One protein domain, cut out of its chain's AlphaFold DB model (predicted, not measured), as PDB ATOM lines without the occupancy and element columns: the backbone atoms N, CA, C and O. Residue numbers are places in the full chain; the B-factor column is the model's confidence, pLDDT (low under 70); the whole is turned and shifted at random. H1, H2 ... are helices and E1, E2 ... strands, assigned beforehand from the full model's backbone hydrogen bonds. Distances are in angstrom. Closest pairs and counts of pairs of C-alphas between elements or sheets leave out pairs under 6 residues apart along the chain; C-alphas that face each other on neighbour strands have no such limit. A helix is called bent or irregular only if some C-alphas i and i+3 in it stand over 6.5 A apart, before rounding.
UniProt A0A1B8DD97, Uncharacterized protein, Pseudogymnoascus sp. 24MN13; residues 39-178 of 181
ATOM      1  N   LEU A  39     -59.037 -20.937  43.085       95.06
ATOM      2  CA  LEU A  39     -58.166 -20.994  41.913       95.06
ATOM      3  C   LEU A  39     -58.753 -21.959  40.879       95.06
ATOM      4  O   LEU A  39     -58.741 -23.167  41.092       95.06
ATOM      5  N   ASP A  40     -59.260 -21.429  39.767       92.31
ATOM      6  CA  ASP A  40     -59.946 -22.213  38.721       92.31
ATOM      7  C   ASP A  40     -59.081 -22.503  37.496       92.31
ATOM      8  O   ASP A  40     -59.411 -23.354  36.670       92.31
ATOM      9  N   GLY A  41     -57.972 -21.790  37.360       91.94
ATOM     10  CA  GLY A  41     -57.131 -21.868  36.184       91.94
ATOM     11  C   GLY A  41     -55.699 -21.491  36.502       91.94
ATOM     12  O   GLY A  41     -55.448 -20.564  37.269       91.94
ATOM     13  N   LEU A  42     -54.766 -22.194  35.875       95.31
ATOM     14  CA  LEU A  42     -53.354 -21.846  35.830       95.31
ATOM     15  C   LEU A  42     -52.942 -21.707  34.366       95.31
ATOM     16  O   LEU A  42     -53.104 -22.648  33.593       95.31
ATOM     17  N   ILE A  43     -52.391 -20.551  33.998       95.25
ATOM     18  CA  ILE A  43     -51.864 -20.303  32.652       95.25
ATOM     19  C   ILE A  43     -50.342 -20.184  32.741       95.25
ATOM     20  O   ILE A  43     -49.808 -19.209  33.265       95.25
ATOM     21  N   LEU A  44     -49.645 -21.178  32.199       95.25
ATOM     22  CA  LEU A  44     -48.192 -21.238  32.083       95.25
ATOM     23  C   LEU A  44     -47.781 -20.612  30.751       95.25
ATOM     24  O   LEU A  44     -47.658 -21.291  29.728       95.25
ATOM     25  N   ASN A  45     -47.649 -19.288  30.762       94.31
ATOM     26  CA  ASN A  45     -47.305 -18.507  29.576       94.31
ATOM     27  C   ASN A  45     -45.815 -18.147  29.495       94.31
ATOM     28  O   ASN A  45     -45.299 -17.920  28.403       94.31
ATOM     29  N   HIS A  46     -45.121 -18.050  30.631       94.38
ATOM     30  CA  HIS A  46     -43.741 -17.572  30.647       94.38
ATOM     31  C   HIS A  46     -42.795 -18.515  29.896       94.38
ATOM     32  O   HIS A  46     -42.994 -19.728  29.810       94.38
ATOM     33  N   GLY A  47     -41.741 -17.929  29.337       93.62
ATOM     34  CA  GLY A  47     -40.643 -18.660  28.731       93.62
ATOM     35  C   GLY A  47     -39.702 -17.743  27.964       93.62
ATOM     36  O   GLY A  47     -40.060 -16.623  27.603       93.62
ATOM     37  N   THR A  48     -38.494 -18.227  27.709       94.88
ATOM     38  CA  THR A  48     -37.452 -17.518  26.965       94.88
ATOM     39  C   THR A  48     -37.090 -18.290  25.704       94.88
ATOM     40  O   THR A  48     -37.142 -19.520  25.678       94.88
ATOM     41  N   LEU A  49     -36.744 -17.560  24.641       95.62
ATOM     42  CA  LEU A  49     -36.223 -18.142  23.398       95.62
ATOM     43  C   LEU A  49     -34.733 -18.511  23.517       95.62
ATOM     44  O   LEU A  49     -34.243 -19.368  22.786       95.62
ATOM     45  N   GLU A  50     -34.019 -17.858  24.431       94.69
ATOM     46  CA  GLU A  50     -32.583 -18.034  24.609       94.69
ATOM     47  C   GLU A  50     -32.213 -19.433  25.138       94.69
ATOM     48  O   GLU A  50     -32.968 -20.021  25.915       94.69
ATOM     49  N   PRO A  51     -31.025 -19.956  24.785       96.56
ATOM     50  CA  PRO A  51     -30.060 -19.376  23.848       96.56
ATOM     51  C   PRO A  51     -30.483 -19.528  22.377       96.56
ATOM     52  O   PRO A  51     -30.848 -20.624  21.943       96.56
ATOM     53  N   VAL A  52     -30.324 -18.464  21.581       97.00
ATOM     54  CA  VAL A  52     -30.389 -18.541  20.109       97.00
ATOM     55  C   VAL A  52     -29.002 -18.850  19.542       97.00
ATOM     56  O   VAL A  52     -28.226 -17.959  19.208       97.00
ATOM     57  N   ALA A  53     -28.669 -20.139  19.435       96.25
ATOM     58  CA  ALA A  53     -27.356 -20.596  18.979       96.25
ATOM     59  C   ALA A  53     -27.414 -21.978  18.310       96.25
ATOM     60  O   ALA A  53     -28.291 -22.803  18.588       96.25
ATOM     61  N   ARG A  54     -26.469 -22.260  17.401       96.69
ATOM     62  CA  ARG A  54     -26.308 -23.619  16.858       96.69
ATOM     63  C   ARG A  54     -25.911 -24.568  17.989       96.69
ATOM     64  O   ARG A  54     -25.299 -24.158  18.969       96.69
ATOM     65  N   ILE A  55     -26.200 -25.859  17.813       94.56
ATOM     66  CA  ILE A  55     -25.856 -26.896  18.803       94.56
ATOM     67  C   ILE A  55     -24.364 -26.871  19.162       94.56
ATOM     68  O   ILE A  55     -24.023 -27.038  20.325       94.56
ATOM     69  N   ALA A  56     -23.490 -26.632  18.179       96.81
ATOM     70  CA  ALA A  56     -22.042 -26.592  18.383       96.81
ATOM     71  C   ALA A  56     -21.561 -25.386  19.215       96.81
ATOM     72  O   ALA A  56     -20.486 -25.458  19.803       96.81
ATOM     73  N   ASP A  57     -22.355 -24.313  19.281       96.69
ATOM     74  CA  ASP A  57     -21.954 -23.031  19.874       96.69
ATOM     75  C   ASP A  57     -22.638 -22.772  21.228       96.69
ATOM     76  O   ASP A  57     -22.194 -21.934  22.013       96.69
ATOM     77  N   ALA A  58     -23.731 -23.483  21.519       95.19
ATOM     78  CA  ALA A  58     -24.474 -23.347  22.764       95.19
ATOM     79  C   ALA A  58     -23.842 -24.178  23.886       95.19
ATOM     80  O   ALA A  58     -23.596 -25.377  23.744       95.19
ATOM     81  N   THR A  59     -23.654 -23.572  25.058       97.44
ATOM     82  CA  THR A  59     -23.180 -24.311  26.230       97.44
ATOM     83  C   THR A  59     -24.306 -25.134  26.854       97.44
ATOM     84  O   THR A  59     -25.474 -24.737  26.877       97.44
ATOM     85  N   ALA A  60     -23.956 -26.267  27.464       97.12
ATOM     86  CA  ALA A  60     -24.927 -27.066  28.208       97.12
ATOM     87  C   ALA A  60     -25.519 -26.305  29.414       97.12
ATOM     88  O   ALA A  60     -26.620 -26.621  29.857       97.12
ATOM     89  N   SER A  61     -24.806 -25.330  29.989       98.12
ATOM     90  CA  SER A  61     -25.348 -24.477  31.057       98.12
ATOM     91  C   SER A  61     -26.435 -23.535  30.537       98.12
ATOM     92  O   SER A  61     -27.458 -23.396  31.197       98.12
ATOM     93  N   ALA A  62     -26.274 -22.970  29.337       97.44
ATOM     94  CA  ALA A  62     -27.312 -22.157  28.707       97.44
ATOM     95  C   ALA A  62     -28.572 -22.983  28.393       97.44
ATOM     96  O   ALA A  62     -29.688 -22.515  28.599       97.44
ATOM     97  N   TRP A  63     -28.405 -24.245  27.981       97.75
ATOM     98  CA  TRP A  63     -29.529 -25.176  27.830       97.75
ATOM     99  C   TRP A  63     -30.240 -25.448  29.155       97.75
ATOM    100  O   TRP A  63     -31.465 -25.422  29.197       97.75
ATOM    101  N   ARG A  64     -29.493 -25.679  30.244       98.38
ATOM    102  CA  ARG A  64     -30.093 -25.872  31.573       98.38
ATOM    103  C   ARG A  64     -30.903 -24.653  32.004       98.38
ATOM    104  O   ARG A  64     -32.057 -24.837  32.350       98.38
ATOM    105  N   ALA A  65     -30.376 -23.440  31.842       98.00
ATOM    106  CA  ALA A  65     -31.107 -22.214  32.172       98.00
ATOM    107  C   ALA A  65     -32.422 -22.062  31.373       98.00
ATOM    108  O   ALA A  65     -33.444 -21.632  31.916       98.00
ATOM    109  N   ALA A  66     -32.427 -22.464  30.096       97.88
ATOM    110  CA  ALA A  66     -33.648 -22.508  29.292       97.88
ATOM    111  C   ALA A  66     -34.657 -23.532  29.841       97.88
ATOM    112  O   ALA A  66     -35.849 -23.244  29.915       97.88
ATOM    113  N   PHE A  67     -34.198 -24.713  30.269       98.56
ATOM    114  CA  PHE A  67     -35.043 -25.719  30.924       98.56
ATOM    115  C   PHE A  67     -35.543 -25.270  32.303       98.56
ATOM    116  O   PHE A  67     -36.718 -25.480  32.604       98.56
ATOM    117  N   ASP A  68     -34.710 -24.606  33.104       98.44
ATOM    118  CA  ASP A  68     -35.093 -24.018  34.392       98.44
ATOM    119  C   ASP A  68     -36.268 -23.054  34.202       98.44
ATOM    120  O   ASP A  68     -37.296 -23.167  34.873       98.44
ATOM    121  N   THR A  69     -36.169 -22.181  33.197       98.00
ATOM    122  CA  THR A  69     -37.197 -21.173  32.912       98.00
ATOM    123  C   THR A  69     -38.435 -21.748  32.238       98.00
ATOM    124  O   THR A  69     -39.543 -21.387  32.619       98.00
ATOM    125  N   ASN A  70     -38.292 -22.628  31.248       98.00
ATOM    126  CA  ASN A  70     -39.413 -23.043  30.397       98.00
ATOM    127  C   ASN A  70     -40.086 -24.344  30.858       98.00
ATOM    128  O   ASN A  70     -41.175 -24.656  30.377       98.00
ATOM    129  N   VAL A  71     -39.442 -25.124  31.735       98.06
ATOM    130  CA  VAL A  71     -39.913 -26.455  32.147       98.06
ATOM    131  C   VAL A  71     -39.953 -26.592  33.666       98.06
ATOM    132  O   VAL A  71     -41.024 -26.838  34.214       98.06
ATOM    133  N   PHE A  72     -38.828 -26.431  34.367       98.44
ATOM    134  CA  PHE A  72     -38.791 -26.712  35.806       98.44
ATOM    135  C   PHE A  72     -39.606 -25.705  36.619       98.44
ATOM    136  O   PHE A  72     -40.380 -26.116  37.481       98.44
ATOM    137  N   SER A  73     -39.552 -24.416  36.281       98.31
ATOM    138  CA  SER A  73     -40.451 -23.417  36.872       98.31
ATOM    139  C   SER A  73     -41.932 -23.785  36.680       98.31
ATOM    140  O   SER A  73     -42.726 -23.688  37.612       98.31
ATOM    141  N   CYS A  74     -42.311 -24.277  35.492       97.88
ATOM    142  CA  CYS A  74     -43.675 -24.704  35.183       97.88
ATOM    143  C   CYS A  74     -44.109 -25.867  36.080       97.88
ATOM    144  O   CYS A  74     -45.236 -25.860  36.570       97.88
ATOM    145  N   ILE A  75     -43.215 -26.826  36.345       97.88
ATOM    146  CA  ILE A  75     -43.464 -27.914  37.298       97.88
ATOM    147  C   ILE A  75     -43.742 -27.346  38.692       97.88
ATOM    148  O   ILE A  75     -44.738 -27.733  39.300       97.88
ATOM    149  N   SER A  76     -42.936 -26.396  39.173       98.38
ATOM    150  CA  SER A  76     -43.140 -25.776  40.489       98.38
ATOM    151  C   SER A  76     -44.487 -25.049  40.591       98.38
ATOM    152  O   SER A  76     -45.196 -25.193  41.587       98.38
ATOM    153  N   PHE A  77     -44.900 -24.325  39.542       98.44
ATOM    154  CA  PHE A  77     -46.232 -23.708  39.472       98.44
ATOM    155  C   PHE A  77     -47.365 -24.734  39.458       98.44
ATOM    156  O   PHE A  77     -48.351 -24.554  40.173       98.44
ATOM    157  N   ILE A  78     -47.225 -25.815  38.684       97.00
ATOM    158  CA  ILE A  78     -48.202 -26.908  38.666       97.00
ATOM    159  C   ILE A  78     -48.327 -27.498  40.066       97.00
ATOM    160  O   ILE A  78     -49.428 -27.531  40.601       97.00
ATOM    161  N   GLN A  79     -47.219 -27.898  40.691       97.25
ATOM    162  CA  GLN A  79     -47.212 -28.506  42.022       97.25
ATOM    163  C   GLN A  79     -47.850 -27.602  43.083       97.25
ATOM    164  O   GLN A  79     -48.652 -28.082  43.883       97.25
ATOM    165  N   ALA A  80     -47.543 -26.301  43.066       98.19
ATOM    166  CA  ALA A  80     -48.118 -25.341  44.002       98.19
ATOM    167  C   ALA A  80     -49.634 -25.158  43.804       98.19
ATOM    168  O   ALA A  80     -50.375 -25.055  44.780       98.19
ATOM    169  N   ALA A  81     -50.109 -25.122  42.556       97.19
ATOM    170  CA  ALA A  81     -51.513 -24.868  42.233       97.19
ATOM    171  C   ALA A  81     -52.400 -26.123  42.291       97.19
ATOM    172  O   ALA A  81     -53.613 -26.016  42.479       97.19
ATOM    173  N   LEU A  82     -51.816 -27.311  42.106       95.56
ATOM    174  CA  LEU A  82     -52.554 -28.553  41.890       95.56
ATOM    175  C   LEU A  82     -53.552 -28.900  43.007       95.56
ATOM    176  O   LEU A  82     -54.667 -29.300  42.666       95.56
ATOM    177  N   PRO A  83     -53.242 -28.724  44.310       95.31
ATOM    178  CA  PRO A  83     -54.218 -28.969  45.371       95.31
ATOM    179  C   PRO A  83     -55.495 -28.136  45.201       95.31
ATOM    180  O   PRO A  83     -56.597 -28.683  45.229       95.31
ATOM    181  N   SER A  84     -55.355 -26.837  44.934       95.50
ATOM    182  CA  SER A  84     -56.491 -25.927  44.760       95.50
ATOM    183  C   SER A  84     -57.241 -26.169  43.450       95.50
ATOM    184  O   SER A  84     -58.466 -26.115  43.425       95.50
ATOM    185  N   LEU A  85     -56.529 -26.505  42.369       93.94
ATOM    186  CA  LEU A  85     -57.147 -26.877  41.089       93.94
ATOM    187  C   LEU A  85     -57.914 -28.206  41.178       93.94
ATOM    188  O   LEU A  85     -58.891 -28.426  40.458       93.94
ATOM    189  N   ARG A  86     -57.494 -29.126  42.054       90.31
ATOM    190  CA  ARG A  86     -58.252 -30.353  42.337       90.31
ATOM    191  C   ARG A  86     -59.575 -30.043  43.018       90.31
ATOM    192  O   ARG A  86     -60.588 -30.580  42.578       90.31
ATOM    193  N   GLU A  87     -59.555 -29.170  44.019       91.81
ATOM    194  CA  GLU A  87     -60.742 -28.749  44.766       91.81
ATOM    195  C   GLU A  87     -61.748 -27.995  43.887       91.81
ATOM    196  O   GLU A  87     -62.937 -28.305  43.895       91.81
ATOM    197  N   SER A  88     -61.273 -27.051  43.072       91.25
ATOM    198  CA  SER A  88     -62.134 -26.245  42.200       91.25
ATOM    199  C   SER A  88     -62.609 -26.975  40.940       91.25
ATOM    200  O   SER A  88     -63.536 -26.519  40.269       91.25
ATOM    201  N   GLY A  89     -61.968 -28.094  40.585       86.94
ATOM    202  CA  GLY A  89     -62.126 -28.709  39.266       86.94
ATOM    203  C   GLY A  89     -61.503 -27.878  38.137       86.94
ATOM    204  O   GLY A  89     -61.940 -27.990  36.990       86.94
ATOM    205  N   GLY A  90     -60.512 -27.046  38.467       87.50
ATOM    206  CA  GLY A  90     -59.834 -26.131  37.559       87.50
ATOM    207  C   GLY A  90     -58.916 -26.792  36.529       87.50
ATOM    208  O   GLY A  90     -58.765 -28.017  36.477       87.50
ATOM    209  N   ARG A  91     -58.302 -25.958  35.679       88.38
ATOM    210  CA  ARG A  91     -57.507 -26.394  34.515       88.38
ATOM    211  C   ARG A  91     -56.116 -25.777  34.476       88.38
ATOM    212  O   ARG A  91     -55.893 -24.670  34.957       88.38
ATOM    213  N   ILE A  92     -55.198 -26.482  33.832       90.00
ATOM    214  CA  ILE A  92     -53.851 -26.018  33.519       90.00
ATOM    215  C   ILE A  92     -53.767 -25.821  32.012       90.00
ATOM    216  O   ILE A  92     -54.057 -26.731  31.233       90.00
ATOM    217  N   ILE A  93     -53.350 -24.627  31.610       88.50
ATOM    218  CA  ILE A  93     -53.088 -24.279  30.222       88.50
ATOM    219  C   ILE A  93     -51.624 -23.911  30.092       88.50
ATOM    220  O   ILE A  93     -51.147 -23.048  30.821       88.50
ATOM    221  N   ALA A  94     -50.920 -24.527  29.148       90.06
ATOM    222  CA  ALA A  94     -49.551 -24.140  28.833       90.06
ATOM    223  C   ALA A  94     -49.446 -23.588  27.418       90.06
ATOM    224  O   ALA A  94     -49.994 -24.153  26.465       90.06
ATOM    225  N   VAL A  95     -48.698 -22.496  27.289       89.25
ATOM    226  CA  VAL A  95     -48.411 -21.867  26.004       89.25
ATOM    227  C   VAL A  95     -47.170 -22.515  25.407       89.25
ATOM    228  O   VAL A  95     -46.043 -22.376  25.898       89.25
ATOM    229  N   SER A  96     -47.389 -23.258  24.333       87.69
ATOM    230  CA  SER A  96     -46.363 -23.935  23.556       87.69
ATOM    231  C   SER A  96     -46.072 -23.187  22.255       87.69
ATOM    232  O   SER A  96     -46.486 -22.050  22.054       87.69
ATOM    233  N   SER A  97     -45.314 -23.810  21.360       85.12
ATOM    234  CA  SER A  97     -44.884 -23.223  20.095       85.12
ATOM    235  C   SER A  97     -44.869 -24.275  18.995       85.12
ATOM    236  O   SER A  97     -44.648 -25.457  19.262       85.12
ATOM    237  N   GLY A  98     -44.994 -23.849  17.736       83.88
ATOM    238  CA  GLY A  98     -44.639 -24.690  16.592       83.88
ATOM    239  C   GLY A  98     -43.209 -25.249  16.662       83.88
ATOM    240  O   GLY A  98     -42.956 -26.322  16.120       83.88
ATOM    241  N   ALA A  99     -42.294 -24.599  17.392       87.88
ATOM    242  CA  ALA A  99     -40.950 -25.118  17.667       87.88
ATOM    243  C   ALA A  99     -40.931 -26.414  18.503       87.88
ATOM    244  O   ALA A  99     -39.915 -27.099  18.527       87.88
ATOM    245  N   ALA A 100     -42.042 -26.786  19.149       89.69
ATOM    246  CA  ALA A 100     -42.164 -28.073  19.834       89.69
ATOM    247  C   ALA A 100     -42.204 -29.266  18.864       89.69
ATOM    248  O   ALA A 100     -41.862 -30.380  19.250       89.69
ATOM    249  N   THR A 101     -42.652 -29.052  17.622       89.06
ATOM    250  CA  THR A 101     -42.790 -30.109  16.602       89.06
ATOM    251  C   THR A 101     -41.934 -29.863  15.360       89.06
ATOM    252  O   THR A 101     -41.681 -30.797  14.607       89.06
ATOM    253  N   ASN A 102     -41.479 -28.626  15.143       88.38
ATOM    254  CA  ASN A 102     -40.638 -28.234  14.014       88.38
ATOM    255  C   ASN A 102     -39.239 -27.845  14.496       88.38
ATOM    256  O   ASN A 102     -39.087 -27.114  15.472       88.38
ATOM    257  N   SER A 103     -38.210 -28.289  13.777       91.19
ATOM    258  CA  SER A 103     -36.823 -27.917  14.067       91.19
ATOM    259  C   SER A 103     -36.428 -26.642  13.325       91.19
ATOM    260  O   SER A 103     -36.554 -26.569  12.104       91.19
ATOM    261  N   TYR A 104     -35.884 -25.669  14.055       92.25
ATOM    262  CA  TYR A 104     -35.345 -24.425  13.502       92.25
ATOM    263  C   TYR A 104     -33.867 -24.284  13.869       92.25
ATOM    264  O   TYR A 104     -33.457 -24.557  15.000       92.25
ATOM    265  N   ALA A 105     -33.046 -23.847  12.912       95.00
ATOM    266  CA  ALA A 105     -31.636 -23.588  13.166       95.00
ATOM    267  C   ALA A 105     -31.483 -22.487  14.227       95.00
ATOM    268  O   ALA A 105     -32.033 -21.403  14.080       95.00
ATOM    269  N   GLY A 106     -30.718 -22.769  15.282       96.25
ATOM    270  CA  GLY A 106     -30.501 -21.828  16.382       96.25
ATOM    271  C   GLY A 106     -31.470 -21.980  17.556       96.25
ATOM    272  O   GLY A 106     -31.178 -21.482  18.631       96.25
ATOM    273  N   TRP A 107     -32.605 -22.666  17.387       97.19
ATOM    274  CA  TRP A 107     -33.659 -22.753  18.414       97.19
ATOM    275  C   TRP A 107     -33.714 -24.128  19.084       97.19
ATOM    276  O   TRP A 107     -34.762 -24.547  19.572       97.19
ATOM    277  N   GLY A 108     -32.598 -24.862  19.085       96.50
ATOM    278  CA  GLY A 108     -32.548 -26.230  19.608       96.50
ATOM    279  C   GLY A 108     -32.996 -26.317  21.068       96.50
ATOM    280  O   GLY A 108     -33.840 -27.149  21.394       96.50
ATOM    281  N   ALA A 109     -32.487 -25.419  21.920       97.06
ATOM    282  CA  ALA A 109     -32.854 -25.365  23.334       97.06
ATOM    283  C   ALA A 109     -34.345 -25.041  23.505       97.06
ATOM    284  O   ALA A 109     -35.081 -25.807  24.125       97.06
ATOM    285  N   TYR A 110     -34.817 -23.960  22.881       96.75
ATOM    286  CA  TYR A 110     -36.218 -23.553  22.951       96.75
ATOM    287  C   TYR A 110     -37.182 -24.643  22.465       96.75
ATOM    288  O   TYR A 110     -38.096 -25.024  23.198       96.75
ATOM    289  N   GLY A 111     -36.954 -25.202  21.273       96.06
ATOM    290  CA  GLY A 111     -37.794 -26.264  20.718       96.06
ATOM    291  C   GLY A 111     -37.849 -27.497  21.620       96.06
ATOM    292  O   GLY A 111     -38.936 -28.004  21.902       96.06
ATOM    293  N   ALA A 112     -36.704 -27.918  22.171       97.50
ATOM    294  CA  ALA A 112     -36.640 -29.017  23.132       97.50
ATOM    295  C   ALA A 112     -37.439 -28.719  24.412       97.50
ATOM    296  O   ALA A 112     -38.202 -29.574  24.865       97.50
ATOM    297  N   THR A 113     -37.333 -27.505  24.969       97.88
ATOM    298  CA  THR A 113     -38.117 -27.125  26.159       97.88
ATOM    299  C   THR A 113     -39.621 -27.122  25.887       97.88
ATOM    300  O   THR A 113     -40.389 -27.596  26.719       97.88
ATOM    301  N   LYS A 114     -40.069 -26.656  24.712       95.12
ATOM    302  CA  LYS A 114     -41.495 -26.658  24.352       95.12
ATOM    303  C   LYS A 114     -42.026 -28.063  24.058       95.12
ATOM    304  O   LYS A 114     -43.161 -28.364  24.419       95.12
ATOM    305  N   ALA A 115     -41.208 -28.950  23.489       94.56
ATOM    306  CA  ALA A 115     -41.547 -30.368  23.369       94.56
ATOM    307  C   ALA A 115     -41.681 -31.040  24.750       94.56
ATOM    308  O   ALA A 115     -42.647 -31.763  24.994       94.56
ATOM    309  N   ALA A 116     -40.759 -30.750  25.675       97.31
ATOM    310  CA  ALA A 116     -40.828 -31.229  27.054       97.31
ATOM    311  C   ALA A 116     -42.070 -30.695  27.785       97.31
ATOM    312  O   ALA A 116     -42.764 -31.464  28.444       97.31
ATOM    313  N   LEU A 117     -42.399 -29.411  27.613       94.81
ATOM    314  CA  LEU A 117     -43.604 -28.798  28.177       94.81
ATOM    315  C   LEU A 117     -44.884 -29.452  27.638       94.81
ATOM    316  O   LEU A 117     -45.802 -29.720  28.411       94.81
ATOM    317  N   ASN A 118     -44.937 -29.774  26.340       91.31
ATOM    318  CA  ASN A 118     -46.060 -30.522  25.774       91.31
ATOM    319  C   ASN A 118     -46.212 -31.886  26.447       91.31
ATOM    320  O   ASN A 118     -47.303 -32.247  26.882       91.31
ATOM    321  N   HIS A 119     -45.115 -32.633  26.569       93.38
ATOM    322  CA  HIS A 119     -45.154 -33.931  27.229       93.38
ATOM    323  C   HIS A 119     -45.605 -33.810  28.691       93.38
ATOM    324  O   HIS A 119     -46.490 -34.546  29.107       93.38
ATOM    325  N   LEU A 120     -45.072 -32.832  29.432       92.94
ATOM    326  CA  LEU A 120     -45.454 -32.555  30.815       92.94
ATOM    327  C   LEU A 120     -46.964 -32.324  30.961       92.94
ATOM    328  O   LEU A 120     -47.594 -32.954  31.803       92.94
ATOM    329  N   VAL A 121     -47.561 -31.464  30.133       87.00
ATOM    330  CA  VAL A 121     -49.009 -31.188  30.188       87.00
ATOM    331  C   VAL A 121     -49.833 -32.420  29.825       87.00
ATOM    332  O   VAL A 121     -50.857 -32.673  30.456       87.00
ATOM    333  N   GLY A 122     -49.381 -33.204  28.842       85.69
ATOM    334  CA  GLY A 122     -50.001 -34.485  28.511       85.69
ATOM    335  C   GLY A 122     -49.954 -35.469  29.683       85.69
ATOM    336  O   GLY A 122     -50.950 -36.119  29.973       85.69
ATOM    337  N   THR A 123     -48.834 -35.540  30.404       89.31
ATOM    338  CA  THR A 123     -48.705 -36.374  31.606       89.31
ATOM    339  C   THR A 123     -49.628 -35.899  32.723       89.31
ATOM    340  O   THR A 123     -50.353 -36.712  33.282       89.31
ATOM    341  N   VAL A 124     -49.686 -34.590  32.991       86.94
ATOM    342  CA  VAL A 124     -50.611 -34.024  33.985       86.94
ATOM    343  C   VAL A 124     -52.066 -34.341  33.633       86.94
ATOM    344  O   VAL A 124     -52.849 -34.661  34.516       86.94
ATOM    345  N   GLU A 125     -52.444 -34.313  32.352       83.19
ATOM    346  CA  GLU A 125     -53.780 -34.750  31.922       83.19
ATOM    347  C   GLU A 125     -54.030 -36.233  32.222       83.19
ATOM    348  O   GLU A 125     -55.096 -36.600  32.712       83.19
ATOM    349  N   ARG A 126     -53.044 -37.101  31.998       82.62
ATOM    350  CA  ARG A 126     -53.177 -38.525  32.333       82.62
ATOM    351  C   ARG A 126     -53.270 -38.778  33.836       82.62
ATOM    352  O   ARG A 126     -53.975 -39.701  34.237       82.62
ATOM    353  N   GLU A 127     -52.585 -37.978  34.646       86.31
ATOM    354  CA  GLU A 127     -52.579 -38.091  36.110       86.31
ATOM    355  C   GLU A 127     -53.840 -37.492  36.755       86.31
ATOM    356  O   GLU A 127     -54.381 -38.055  37.705       86.31
ATOM    357  N   GLU A 128     -54.348 -36.378  36.222       83.31
ATOM    358  CA  GLU A 128     -55.424 -35.580  36.832       83.31
ATOM    359  C   GLU A 128     -56.781 -35.699  36.117       83.31
ATOM    360  O   GLU A 128     -57.780 -35.103  36.546       83.31
ATOM    361  N   GLY A 129     -56.823 -36.442  35.011       68.19
ATOM    362  CA  GLY A 129     -57.925 -36.449  34.057       68.19
ATOM    363  C   GLY A 129     -57.927 -35.199  33.173       68.19
ATOM    364  O   GLY A 129     -56.937 -34.484  33.060       68.19
ATOM    365  N   SER A 130     -59.072 -34.897  32.559       55.25
ATOM    366  CA  SER A 130     -59.279 -33.854  31.539       55.25
ATOM    367  C   SER A 130     -59.086 -32.395  32.022       55.25
ATOM    368  O   SER A 130     -60.008 -31.581  31.941       55.25
ATOM    369  N   LYS A 131     -57.907 -32.066  32.564       53.84
ATOM    370  CA  LYS A 131     -57.538 -30.786  33.187       53.84
ATOM    371  C   LYS A 131     -56.334 -30.098  32.536       53.84
ATOM    372  O   LYS A 131     -56.096 -28.940  32.856       53.84
ATOM    373  N   GLY A 132     -55.594 -30.747  31.633       44.16
ATOM    374  CA  GLY A 132     -54.481 -30.122  30.900       44.16
ATOM    375  C   GLY A 132     -54.866 -29.773  29.462       44.16
ATOM    376  O   GLY A 132     -55.290 -30.666  28.743       44.16
ATOM    377  N   VAL A 133     -54.716 -28.523  29.012       46.09
ATOM    378  CA  VAL A 133     -54.864 -28.143  27.589       46.09
ATOM    379  C   VAL A 133     -53.596 -27.429  27.118       46.09
ATOM    380  O   VAL A 133     -53.159 -26.459  27.732       46.09
ATOM    381  N   GLY A 134     -52.978 -27.898  26.035       41.12
ATOM    382  CA  GLY A 134     -51.839 -27.226  25.413       41.12
ATOM    383  C   GLY A 134     -52.306 -26.285  24.305       41.12
ATOM    384  O   GLY A 134     -53.145 -26.662  23.486       41.12
ATOM    385  N   LEU A 135     -51.751 -25.074  24.234       40.69
ATOM    386  CA  LEU A 135     -51.989 -24.169  23.106       40.69
ATOM    387  C   LEU A 135     -50.725 -23.987  22.258       40.69
ATOM    388  O   LEU A 135     -49.634 -23.818  22.790       40.69
ATOM    389  N   LYS A 136     -50.863 -24.061  20.932       43.84
ATOM    390  CA  LYS A 136     -49.788 -23.986  19.935       43.84
ATOM    391  C   LYS A 136     -49.882 -22.676  19.159       43.84
ATOM    392  O   LYS A 136     -50.860 -22.430  18.466       43.84
ATOM    393  N   GLU A 137     -48.859 -21.839  19.184       47.53
ATOM    394  CA  GLU A 137     -48.838 -20.679  18.289       47.53
ATOM    395  C   GLU A 137     -48.450 -21.112  16.859       47.53
ATOM    396  O   GLU A 137     -47.341 -21.602  16.628       47.53
ATOM    397  N   GLU A 138     -49.378 -20.976  15.905       40.38
ATOM    398  CA  GLU A 138     -49.091 -20.913  14.466       40.38
ATOM    399  C   GLU A 138     -49.540 -19.530  13.964       40.38
ATOM    400  O   GLU A 138     -50.709 -19.169  14.102       40.38
ATOM    401  N   GLY A 139     -48.617 -18.729  13.420       42.75
ATOM    402  CA  GLY A 139     -48.910 -17.385  12.900       42.75
ATOM    403  C   GLY A 139     -47.783 -16.373  13.132       42.75
ATOM    404  O   GLY A 139     -46.873 -16.623  13.915       42.75
ATOM    405  N   GLY A 140     -47.815 -15.249  12.403       44.88
ATOM    406  CA  GLY A 140     -46.907 -14.110  12.619       44.88
ATOM    407  C   GLY A 140     -47.177 -13.384  13.946       44.88
ATOM    408  O   GLY A 140     -48.108 -13.738  14.656       44.88
ATOM    409  N   LEU A 141     -46.384 -12.355  14.273       43.78
ATOM    410  CA  LEU A 141     -46.563 -11.546  15.490       43.78
ATOM    411  C   LEU A 141     -47.962 -10.906  15.517       43.78
ATOM    412  O   LEU A 141     -48.261 -10.017  14.720       43.78
ATOM    413  N   LEU A 142     -48.810 -11.374  16.431       55.97
ATOM    414  CA  LEU A 142     -50.154 -10.849  16.654       55.97
ATOM    415  C   LEU A 142     -50.171  -9.846  17.800       55.97
ATOM    416  O   LEU A 142     -49.239  -9.741  18.599       55.97
ATOM    417  N   ARG A 143     -51.289  -9.129  17.900       64.56
ATOM    418  CA  ARG A 143     -51.601  -8.365  19.102       64.56
ATOM    419  C   ARG A 143     -51.845  -9.347  20.258       64.56
ATOM    420  O   ARG A 143     -52.662 -10.254  20.078       64.56
ATOM    421  N   PRO A 144     -51.163  -9.208  21.408       61.59
ATOM    422  CA  PRO A 144     -51.189 -10.202  22.483       61.59
ATOM    423  C   PRO A 144     -52.582 -10.411  23.095       61.59
ATOM    424  O   PRO A 144     -52.848 -11.468  23.665       61.59
ATOM    425  N   GLU A 145     -53.500  -9.459  22.924       68.69
ATOM    426  CA  GLU A 145     -54.888  -9.563  23.383       68.69
ATOM    427  C   GLU A 145     -55.658 -10.671  22.651       68.69
ATOM    428  O   GLU A 145     -56.526 -11.303  23.245       68.69
ATOM    429  N   GLN A 146     -55.320 -10.963  21.388       68.69
ATOM    430  CA  GLN A 146     -56.019 -11.986  20.602       68.69
ATOM    431  C   GLN A 146     -55.812 -13.402  21.170       68.69
ATOM    432  O   GLN A 146     -56.800 -14.043  21.537       68.69
ATOM    433  N   PRO A 147     -54.570 -13.915  21.304       74.31
ATOM    434  CA  PRO A 147     -54.355 -15.195  21.967       74.31
ATOM    435  C   PRO A 147     -54.651 -15.108  23.472       74.31
ATOM    436  O   PRO A 147     -55.141 -16.079  24.045       74.31
ATOM    437  N   GLY A 148     -54.418 -13.953  24.111       76.19
ATOM    438  CA  GLY A 148     -54.664 -13.734  25.538       76.19
ATOM    439  C   GLY A 148     -56.128 -13.918  25.951       76.19
ATOM    440  O   GLY A 148     -56.404 -14.595  26.942       76.19
ATOM    441  N   ASN A 149     -57.075 -13.390  25.170       80.31
ATOM    442  CA  ASN A 149     -58.508 -13.548  25.435       80.31
ATOM    443  C   ASN A 149     -58.941 -15.016  25.334       80.31
ATOM    444  O   ASN A 149     -59.651 -15.517  26.209       80.31
ATOM    445  N   VAL A 150     -58.451 -15.733  24.317       80.88
ATOM    446  CA  VAL A 150     -58.714 -17.171  24.154       80.88
ATOM    447  C   VAL A 150     -58.153 -17.957  25.339       80.88
ATOM    448  O   VAL A 150     -58.865 -18.778  25.913       80.88
ATOM    449  N   LEU A 151     -56.908 -17.677  25.737       82.69
ATOM    450  CA  LEU A 151     -56.234 -18.302  26.878       82.69
ATOM    451  C   LEU A 151     -57.029 -18.128  28.179       82.69
ATOM    452  O   LEU A 151     -57.310 -19.110  28.870       82.69
ATOM    453  N   GLY A 152     -57.421 -16.890  28.493       79.62
ATOM    454  CA  GLY A 152     -58.173 -16.565  29.703       79.62
ATOM    455  C   GLY A 152     -59.538 -17.248  29.746       79.62
ATOM    456  O   GLY A 152     -59.891 -17.873  30.748       79.62
ATOM    457  N   ARG A 153     -60.288 -17.200  28.641       82.38
ATOM    458  CA  ARG A 153     -61.603 -17.846  28.559       82.38
ATOM    459  C   ARG A 153     -61.495 -19.364  28.608       82.38
ATOM    460  O   ARG A 153     -62.280 -19.994  29.302       82.38
ATOM    461  N   LEU A 154     -60.501 -19.958  27.952       84.75
ATOM    462  CA  LEU A 154     -60.284 -21.403  27.987       84.75
ATOM    463  C   LEU A 154     -59.957 -21.902  29.404       84.75
ATOM    464  O   LEU A 154     -60.403 -22.987  29.781       84.75
ATOM    465  N   ALA A 155     -59.231 -21.112  30.206       81.69
ATOM    466  CA  ALA A 155     -58.896 -21.481  31.584       81.69
ATOM    467  C   ALA A 155     -60.161 -21.663  32.435       81.69
ATOM    468  O   ALA A 155     -60.292 -22.647  33.167       81.69
ATOM    469  N   VAL A 156     -61.119 -20.749  32.274       83.00
ATOM    470  CA  VAL A 156     -62.356 -20.702  33.063       83.00
ATOM    471  C   VAL A 156     -63.450 -21.595  32.460       83.00
ATOM    472  O   VAL A 156     -64.031 -22.436  33.148       83.00
ATOM    473  N   GLU A 157     -63.702 -21.453  31.160       84.44
ATOM    474  CA  GLU A 157     -64.871 -21.979  30.436       84.44
ATOM    475  C   GLU A 157     -64.565 -23.240  29.598       84.44
ATOM    476  O   GLU A 157     -65.463 -23.783  28.952       84.44
ATOM    477  N   GLY A 158     -63.317 -23.721  29.567       80.19
ATOM    478  CA  GLY A 158     -62.892 -24.837  28.713       80.19
ATOM    479  C   GLY A 158     -63.694 -26.131  28.902       80.19
ATOM    480  O   GLY A 158     -63.932 -26.588  30.017       80.19
ATOM    481  N   GLU A 159     -64.088 -26.797  27.821       82.12
ATOM    482  CA  GLU A 159     -64.729 -28.115  27.931       82.12
ATOM    483  C   GLU A 159     -63.700 -29.204  28.244       82.12
ATOM    484  O   GLU A 159     -62.560 -29.153  27.779       82.12
ATOM    485  N   LYS A 160     -64.113 -30.227  29.003       74.25
ATOM    486  CA  LYS A 160     -63.255 -31.372  29.357       74.25
ATOM    487  C   LYS A 160     -62.695 -32.091  28.124       74.25
ATOM    488  O   LYS A 160     -61.565 -32.557  28.143       74.25
ATOM    489  N   GLU A 161     -63.448 -32.123  27.029       80.94
ATOM    490  CA  GLU A 161     -63.047 -32.755  25.761       80.94
ATOM    491  C   GLU A 161     -61.868 -32.065  25.057       80.94
ATOM    492  O   GLU A 161     -61.332 -32.585  24.075       80.94
ATOM    493  N   LEU A 162     -61.470 -30.877  25.522       81.44
ATOM    494  CA  LEU A 162     -60.275 -30.185  25.043       81.44
ATOM    495  C   LEU A 162     -59.005 -30.642  25.778       81.44
ATOM    496  O   LEU A 162     -57.904 -30.301  25.347       81.44
ATOM    497  N   GLY A 163     -59.151 -31.436  26.845       77.12
ATOM    498  CA  GLY A 163     -58.045 -32.024  27.593       77.12
ATOM    499  C   GLY A 163     -57.085 -32.813  26.696       77.12
ATOM    500  O   GLY A 163     -57.508 -33.550  25.806       77.12
ATOM    501  N   GLY A 164     -55.784 -32.625  26.902       71.44
ATOM    502  CA  GLY A 164     -54.697 -33.320  26.214       71.44
ATOM    503  C   GLY A 164     -54.447 -32.853  24.778       71.44
ATOM    504  O   GLY A 164     -53.507 -33.327  24.140       71.44
ATOM    505  N   LYS A 165     -55.258 -31.929  24.249       78.31
ATOM    506  CA  LYS A 165     -55.083 -31.398  22.893       78.31
ATOM    507  C   LYS A 165     -54.037 -30.285  22.869       78.31
ATOM    508  O   LYS A 165     -53.930 -29.506  23.813       78.31
ATOM    509  N   PHE A 166     -53.313 -30.200  21.751       77.50
ATOM    510  CA  PHE A 166     -52.418 -29.094  21.405       77.50
ATOM    511  C   PHE A 166     -53.069 -28.273  20.300       77.50
ATOM    512  O   PHE A 166     -52.920 -28.583  19.119       77.50
ATOM    513  N   LEU A 167     -53.850 -27.270  20.690       79.81
ATOM    514  CA  LEU A 167     -54.683 -26.504  19.766       79.81
ATOM    515  C   LEU A 167     -54.037 -25.170  19.451       79.81
ATOM    516  O   LEU A 167     -53.511 -24.518  20.345       79.81
ATOM    517  N   SER A 168     -54.100 -24.724  18.201       80.19
ATOM    518  CA  SER A 168     -53.774 -23.325  17.953       80.19
ATOM    519  C   SER A 168     -54.848 -22.399  18.502       80.19
ATOM    520  O   SER A 168     -56.007 -22.793  18.589       80.19
ATOM    521  N   TRP A 169     -54.484 -21.176  18.895       76.62
ATOM    522  CA  TRP A 169     -55.435 -20.199  19.449       76.62
ATOM    523  C   TRP A 169     -56.597 -19.918  18.476       76.62
ATOM    524  O   TRP A 169     -57.721 -19.648  18.900       76.62
ATOM    525  N   ASN A 170     -56.333 -20.039  17.171       78.75
ATOM    526  CA  ASN A 170     -57.296 -19.880  16.084       78.75
ATOM    527  C   ASN A 170     -57.915 -21.207  15.605       78.75
ATOM    528  O   ASN A 170     -58.597 -21.220  14.580       78.75
ATOM    529  N   ALA A 171     -57.685 -22.320  16.307       84.44
ATOM    530  CA  ALA A 171     -58.233 -23.613  15.921       84.44
ATOM    531  C   ALA A 171     -59.777 -23.564  15.907       84.44
ATOM    532  O   ALA A 171     -60.368 -22.902  16.770       84.44
ATOM    533  N   PRO A 172     -60.448 -24.255  14.965       85.38
ATOM    534  CA  PRO A 172     -61.912 -24.282  14.881       85.38
ATOM    535  C   PRO A 172     -62.597 -24.670  16.198       85.38
ATOM    536  O   PRO A 172     -63.646 -24.130  16.547       85.38
ATOM    537  N   GLU A 173     -61.972 -25.552  16.976       86.31
ATOM    538  CA  GLU A 173     -62.428 -26.000  18.292       86.31
ATOM    539  C   GLU A 173     -62.502 -24.865  19.323       86.31
ATOM    540  O   GLU A 173     -63.253 -24.953  20.296       86.31
ATOM    541  N   LEU A 174     -61.734 -23.791  19.118       85.94
ATOM    542  CA  LEU A 174     -61.665 -22.642  20.016       85.94
ATOM    543  C   LEU A 174     -62.492 -21.449  19.538       85.94
ATOM    544  O   LEU A 174     -62.468 -20.406  20.191       85.94
ATOM    545  N   VAL A 175     -63.262 -21.581  18.452       86.62
ATOM    546  CA  VAL A 175     -64.001 -20.455  17.850       86.62
ATOM    547  C   VAL A 175     -64.930 -19.753  18.848       86.62
ATOM    548  O   VAL A 175     -65.092 -18.539  18.803       86.62
ATOM    549  N   LYS A 176     -65.493 -20.492  19.813       85.75
ATOM    550  CA  LYS A 176     -66.372 -19.937  20.858       85.75
ATOM    551  C   LYS A 176     -65.641 -19.061  21.885       85.75
ATOM    552  O   LYS A 176     -66.288 -18.264  22.567       85.75
ATOM    553  N   PHE A 177     -64.325 -19.226  22.010       83.69
ATOM    554  CA  PHE A 177     -63.458 -18.461  22.912       83.69
ATOM    555  C   PHE A 177     -62.803 -17.262  22.226       83.69
ATOM    556  O   PHE A 177     -62.343 -16.355  22.914       83.69
ATOM    557  N   GLN A 178     -62.781 -17.245  20.894       83.00
ATOM    558  CA  GLN A 178     -62.288 -16.120  20.110       83.00
ATOM    559  C   GLN A 178     -63.266 -14.941  20.201       83.00
ATOM    560  O   GLN A 178     -64.479 -15.127  20.354       83.00
TER     561      GLN A 178
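AT A GLANCE: This is residues 39 to 178 of the 181 residues of an uncharacterized protein of Pseudogymnoascus sp. 24MN13 (UniProt A0A1B8DD97). A twisted sheet of four parallel strands, in the order E1 E2 E3 E4, lies between helices: the long H1 and H2 side by side over one face, the shorter H3 over the other. Three strand-helix-strand units, parallel neighbour strands joined through a helix, make these three layers: E1, H1, E2 and E2, H2, E3 have right-handed crossovers, E3, H3, E4 a left-handed one. The 140 printed residues include three named helices and four named strands, ordered E1 H1 E2 H2 E3 H3 E4. The class is mixed; the whole is compact, with a radius of gyration of the C-alphas of 15.1 A and spans of 45 by 32 by 22 A.

HOW THE PARTS SIT: E1, residues 41 to 44, is an edge strand beside E2, residues 91 to 97; N 42 and O 91 are within hydrogen-bond range at 2.9 A. H1, residues 60 to 88, is on the sheet over E1, at a height of 9.7 A; it is irregular, with C-alphas 80 and 83 7.2 A apart. H2, residues 108 to 128, is on the same face over E2 and E3, residues 132 to 137. Residues 63 to 71 alone of H1 touch H2, the same way at a shallow tilt of 21 degrees; the closest C-alphas, of Trp 63 and Ala 109, are 5.6 A apart. Between the parallel neighbours E2 and E3, N 96 and O 135 are within hydrogen-bond range at 2.8 A. H3, residues 145 to 157, is on the opposite face over E2, apart from H1 and H2; E4, residues 166 to 168, has N 136 and O 167 at 2.8 A with E3. Every O i to N i+4 pair is within range in H2, 20 of 25 in H1 and 8 of 9 in H3.

IN THESE COORDINATES: C-alpha 41 opens E1 at (-57.131, -21.868, 36.184). H1 is 39.8 A long, E2 19.4 A, H2 30.1 A, E3 16.7 A and H3 17.4 A. E4 ends at C-alpha 168, (-53.774, -23.325, 17.953).

THE WHOLE: The C-alphas of Ala 56 and Glu 87, the two farthest apart, are 46.9 A apart. The printed part has no cut; the link E1 to H1, 15 residues, is long. Residues 140 to 145 stand free, and residues 129 to 146 have pLDDT under 70.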